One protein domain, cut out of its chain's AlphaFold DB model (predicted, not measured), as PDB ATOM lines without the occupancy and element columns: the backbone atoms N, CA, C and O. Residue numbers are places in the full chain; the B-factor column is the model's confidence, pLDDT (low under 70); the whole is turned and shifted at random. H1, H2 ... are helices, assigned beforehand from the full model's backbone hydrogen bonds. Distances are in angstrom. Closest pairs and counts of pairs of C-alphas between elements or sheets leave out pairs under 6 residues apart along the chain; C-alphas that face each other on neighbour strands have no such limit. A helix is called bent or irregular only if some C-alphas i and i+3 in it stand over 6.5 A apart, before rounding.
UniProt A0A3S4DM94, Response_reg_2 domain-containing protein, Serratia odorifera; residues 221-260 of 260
ATOM      1  N   LEU A 221      -0.615   6.437  -7.549       79.69
ATOM      2  CA  LEU A 221      -0.556   6.739  -6.112       79.69
ATOM      3  C   LEU A 221      -1.916   6.551  -5.423       79.69
ATOM      4  O   LEU A 221      -1.982   5.952  -4.354       79.69
ATOM      5  N   LEU A 222      -2.991   7.044  -6.049       85.88
ATOM      6  CA  LEU A 222      -4.348   6.940  -5.512       85.88
ATOM      7  C   LEU A 222      -4.843   5.489  -5.502       85.88
ATOM      8  O   LEU A 222      -5.360   5.036  -4.486       85.88
ATOM      9  N   SER A 223      -4.637   4.760  -6.600       86.88
ATOM     10  CA  SER A 223      -4.998   3.345  -6.716       86.88
ATOM     11  C   SER A 223      -4.260   2.495  -5.682       86.88
ATOM     12  O   SER A 223      -4.891   1.730  -4.958       86.88
ATOM     13  N   ASN A 224      -2.947   2.699  -5.531       88.56
ATOM     14  CA  ASN A 224      -2.149   2.016  -4.514       88.56
ATOM     15  C   ASN A 224      -2.644   2.335  -3.100       88.56
ATOM     16  O   ASN A 224      -2.813   1.435  -2.284       88.56
ATOM     17  N   PHE A 225      -2.913   3.608  -2.802       89.94
ATOM     18  CA  PHE A 225      -3.447   3.999  -1.500       89.94
ATOM     19  C   PHE A 225      -4.804   3.337  -1.211       89.94
ATOM     20  O   PHE A 225      -5.013   2.824  -0.110       89.94
ATOM     21  N   ALA A 226      -5.714   3.323  -2.189       90.50
ATOM     22  CA  ALA A 226      -7.035   2.719  -2.048       90.50
ATOM     23  C   ALA A 226      -6.950   1.198  -1.841       90.50
ATOM     24  O   ALA A 226      -7.568   0.677  -0.911       90.50
ATOM     25  N   MET A 227      -6.154   0.499  -2.655       90.75
ATOM     26  CA  MET A 227      -5.948  -0.949  -2.545       90.75
ATOM     27  C   MET A 227      -5.325  -1.341  -1.204       90.75
ATOM     28  O   MET A 227      -5.840  -2.238  -0.540       90.75
ATOM     29  N   GLU A 228      -4.275  -0.639  -0.765       90.69
ATOM     30  CA  GLU A 228      -3.630  -0.898   0.528       90.69
ATOM     31  C   GLU A 228      -4.603  -0.649   1.690       90.69
ATOM     32  O   GLU A 228      -4.714  -1.463   2.606       90.69
ATOM     33  N   SER A 229      -5.381   0.439   1.625       92.56
ATOM     34  CA  SER A 229      -6.392   0.754   2.641       92.56
ATOM     35  C   SER A 229      -7.461  -0.336   2.737       92.56
ATOM     36  O   SER A 229      -7.805  -0.770   3.836       92.56
ATOM     37  N   LEU A 230      -7.977  -0.814   1.600       91.31
ATOM     38  CA  LEU A 230      -8.963  -1.897   1.562       91.31
ATOM     39  C   LEU A 230      -8.374  -3.221   2.058       91.31
ATOM     40  O   LEU A 230      -9.044  -3.946   2.799       91.31
ATOM     41  N   ALA A 231      -7.124  -3.525   1.700       91.31
ATOM     42  CA  ALA A 231      -6.425  -4.711   2.177       91.31
ATOM     43  C   ALA A 231      -6.263  -4.689   3.709       91.31
ATOM     44  O   ALA A 231      -6.579  -5.684   4.370       91.31
ATOM     45  N   GLU A 232      -5.870  -3.550   4.287       92.44
ATOM     46  CA  GLU A 232      -5.742  -3.384   5.739       92.44
ATOM     47  C   GLU A 232      -7.096  -3.387   6.464       92.44
ATOM     48  O   GLU A 232      -7.218  -3.999   7.530       92.44
ATOM     49  N   ILE A 233      -8.149  -2.798   5.878       93.00
ATOM     50  CA  ILE A 233      -9.518  -2.909   6.413       93.00
ATOM     51  C   ILE A 233      -9.950  -4.375   6.443       93.00
ATOM     52  O   ILE A 233     -10.420  -4.842   7.478       93.00
ATOM     53  N   ARG A 234      -9.766  -5.119   5.347       90.38
ATOM     54  CA  ARG A 234     -10.122  -6.544   5.256       90.38
ATOM     55  C   ARG A 234      -9.360  -7.377   6.287       90.38
ATOM     56  O   ARG A 234      -9.971  -8.175   6.993       90.38
ATOM     57  N   ARG A 235      -8.051  -7.150   6.429       90.50
ATOM     58  CA  ARG A 235      -7.192  -7.839   7.406       90.50
ATOM     59  C   ARG A 235      -7.653  -7.623   8.847       90.50
ATOM     60  O   ARG A 235      -7.632  -8.556   9.648       90.50
ATOM     61  N   ASN A 236      -8.080  -6.406   9.171       91.31
ATOM     62  CA  ASN A 236      -8.493  -6.028  10.520       91.31
ATOM     63  C   ASN A 236     -10.014  -6.076  10.723       91.31
ATOM     64  O   ASN A 236     -10.487  -5.757  11.812       91.31
ATOM     65  N   PHE A 237     -10.790  -6.501   9.721       90.50
ATOM     66  CA  PHE A 237     -12.251  -6.401   9.716       90.50
ATOM     67  C   PHE A 237     -12.891  -7.049  10.946       90.50
ATOM     68  O   PHE A 237     -13.708  -6.432  11.629       90.50
ATOM     69  N   HIS A 238     -12.467  -8.265  11.296       88.56
ATOM     70  CA  HIS A 238     -12.974  -8.947  12.486       88.56
ATOM     71  C   HIS A 238     -12.624  -8.204  13.779       88.56
ATOM     72  O   HIS A 238     -13.470  -8.096  14.663       88.56
ATOM     73  N   HIS A 239     -11.419  -7.637  13.883       88.44
ATOM     74  CA  HIS A 239     -11.038  -6.829  15.039       88.44
ATOM     75  C   HIS A 239     -11.889  -5.556  15.132       88.44
ATOM     76  O   HIS A 239     -12.464  -5.277  16.186       88.44
ATOM     77  N   ILE A 240     -12.063  -4.846  14.015       87.69
ATOM     78  CA  ILE A 240     -12.936  -3.671  13.908       87.69
ATOM     79  C   ILE A 240     -14.352  -4.020  14.397       87.69
ATOM     80  O   ILE A 240     -14.889  -3.339  15.270       87.69
ATOM     81  N   LEU A 241     -14.929  -5.132  13.927       84.62
ATOM     82  CA  LEU A 241     -16.245  -5.598  14.376       84.62
ATOM     83  C   LEU A 241     -16.308  -5.914  15.879       84.62
ATOM     84  O   LEU A 241     -17.355  -5.705  16.489       84.62
ATOM     85  N   THR A 242     -15.224  -6.407  16.490       85.75
ATOM     86  CA  THR A 242     -15.193  -6.667  17.944       85.75
ATOM     87  C   THR A 242     -15.152  -5.391  18.781       85.75
ATOM     88  O   THR A 242     -15.743  -5.366  19.862       85.75
ATOM     89  N   LEU A 243     -14.514  -4.324  18.282       82.00
ATOM     90  CA  LEU A 243     -14.495  -3.011  18.937       82.00
ATOM     91  C   LEU A 243     -15.880  -2.353  18.919       82.00
ATOM     92  O   LEU A 243     -16.271  -1.705  19.891       82.00
ATOM     93  N   PHE A 244     -16.664  -2.591  17.862       73.81
ATOM     94  CA  PHE A 244     -18.095  -2.283  17.825       73.81
ATOM     95  C   PHE A 244     -18.885  -3.291  18.681       73.81
ATOM     96  O   PHE A 244     -19.627  -4.157  18.190       73.81
ATOM     97  N   SER A 245     -18.712  -3.176  19.999       65.50
ATOM     98  CA  SER A 245     -19.395  -3.993  21.000       65.50
ATOM     99  C   SER A 245     -20.916  -3.999  20.777       65.50
ATOM    100  O   SER A 245     -21.504  -3.094  20.172       65.50
ATOM    101  N   LYS A 246     -21.603  -5.028  21.292       61.41
ATOM    102  CA  LYS A 246     -23.080  -5.092  21.258       61.41
ATOM    103  C   LYS A 246     -23.737  -3.836  21.860       61.41
ATOM    104  O   LYS A 246     -24.863  -3.510  21.496       61.41
ATOM    105  N   GLU A 247     -23.036  -3.146  22.753       57.97
ATOM    106  CA  GLU A 247     -23.508  -1.968  23.478       57.97
ATOM    107  C   GLU A 247     -23.631  -0.734  22.571       57.97
ATOM    108  O   GLU A 247     -24.651  -0.048  22.608       57.97
ATOM    109  N   PHE A 248     -22.674  -0.525  21.658       57.66
ATOM    110  CA  PHE A 248     -22.732   0.567  20.680       57.66
ATOM    111  C   PHE A 248     -23.827   0.348  19.621       57.66
ATOM    112  O   PHE A 248     -24.495   1.287  19.195       57.66
ATOM    113  N   ARG A 249     -24.093  -0.909  19.235       54.47
ATOM    114  CA  ARG A 249     -25.228  -1.243  18.352       54.47
ATOM    115  C   ARG A 249     -26.578  -0.961  19.007       54.47
ATOM    116  O   ARG A 249     -27.494  -0.500  18.337       54.47
ATOM    117  N   ARG A 250     -26.714  -1.220  20.312       55.09
ATOM    118  CA  ARG A 250     -27.982  -1.034  21.033       55.09
ATOM    119  C   ARG A 250     -28.373   0.445  21.161       55.09
ATOM    120  O   ARG A 250     -29.564   0.743  21.108       55.09
ATOM    121  N   SER A 251     -27.406   1.362  21.272       57.41
ATOM    122  CA  SER A 251     -27.684   2.804  21.363       57.41
ATOM    123  C   SER A 251     -28.176   3.400  20.036       57.41
ATOM    124  O   SER A 251     -29.147   4.154  20.048       57.41
ATOM    125  N   LEU A 252     -27.604   2.991  18.896       55.59
ATOM    126  CA  LEU A 252     -28.059   3.409  17.561       55.59
ATOM    127  C   LEU A 252     -29.520   3.013  17.290       55.59
ATOM    128  O   LEU A 252     -30.305   3.859  16.871       55.59
ATOM    129  N   PHE A 253     -29.920   1.781  17.621       54.03
ATOM    130  CA  PHE A 253     -31.322   1.354  17.483       54.03
ATOM    131  C   PHE A 253     -32.275   2.073  18.452       54.03
ATOM    132  O   PHE A 253     -33.434   2.296  18.114       54.03
ATOM    133  N   SER A 254     -31.812   2.471  19.645       53.31
ATOM    134  CA  SER A 254     -32.639   3.260  20.573       53.31
ATOM    135  C   SER A 254     -32.850   4.709  20.119       53.31
ATOM    136  O   SER A 254     -33.898   5.280  20.401       53.31
ATOM    137  N   ALA A 255     -31.898   5.284  19.375       52.78
ATOM    138  CA  ALA A 255     -32.003   6.639  18.835       52.78
ATOM    139  C   ALA A 255     -32.950   6.717  17.621       52.78
ATOM    140  O   ALA A 255     -33.638   7.721  17.447       52.78
ATOM    141  N   SER A 256     -33.051   5.650  16.820       48.97
ATOM    142  CA  SER A 256     -33.995   5.571  15.693       48.97
ATOM    143  C   SER A 256     -35.466   5.490  16.127       48.97
ATOM    144  O   SER A 256     -36.337   5.902  15.372       48.97
ATOM    145  N   ASN A 257     -35.744   5.029  17.352       49.09
ATOM    146  CA  ASN A 257     -37.098   4.979  17.923       49.09
ATOM    147  C   ASN A 257     -37.521   6.279  18.637       49.09
ATOM    148  O   ASN A 257     -38.596   6.321  19.227       49.09
ATOM    149  N   PHE A 258     -36.689   7.327  18.613       47.06
ATOM    150  CA  PHE A 258     -37.027   8.660  19.134       47.06
ATOM    151  C   PHE A 258     -37.412   9.662  18.032       47.06
ATOM    152  O   PHE A 258     -37.704  10.819  18.328       47.06
ATOM    153  N   VAL A 259     -37.430   9.223  16.768       46.81
ATOM    154  CA  VAL A 259     -37.937   9.990  15.622       46.81
ATOM    155  C   VAL A 259     -39.129   9.235  15.030       46.81
ATOM    156  O   VAL A 259     -39.074   8.671  13.941       46.81
ATOM    157  N   THR A 260     -40.202   9.143  15.805       40.97
ATOM    158  CA  THR A 260     -41.574   8.868  15.347       40.97
ATOM    159  C   THR A 260     -42.522   9.467  16.372       40.97
ATOM    160  O   THR A 260     -43.543  10.041  15.943       40.97
TER     161      THR A 260
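Overview. This is residues 221 to 260 of the 260 residues of the protein "Response_reg_2 domain-containing protein" of Serratia odorifera (UniProt A0A3S4DM94). Two helices in a row along the chain make an open, wide U: a long one, H1, kinked by 60 degrees near residue 236, then a shorter one, H2, past a tight link, with no part folded back on another. A short tail, residues 257 to 260, follows H2. The printed part has 40 residues with two named helices, H1 then H2, and no named strand; the class is all helix. It is extended, with a radius of gyration of the C-alphas of 15.8 A and spans of 46 by 22 by 8 A.

Along the chain. H1, residues 221 to 243, begins with C-alpha 221 at (-0.556, 6.739, -6.112) and measures 30.3 A from first to last C-alpha. It is irregular: C-alphas 235 and 238 are 7.8 A apart. H2, residues 246 to 256, measures 16.2 A and ends with C-alpha 256 at (-33.995, 5.571, 15.693).

Arrangement. H1 and H2 are apart, with a tight link of 2 residues between them. O i to N i+4 pairs are within hydrogen-bond range in 17 of 19 cases in H1 and 6 of 7 in H2.

Size, cuts and confidence. The C-alphas of Leu 221 and Thr 260, the two farthest apart, are 46.3 A from each other. Residues 221 to 260 stand free. The printed part has no cut and ends at the chain's last residue. Its mean pLDDT is 74.4, and residues 245 to 260 are under 70.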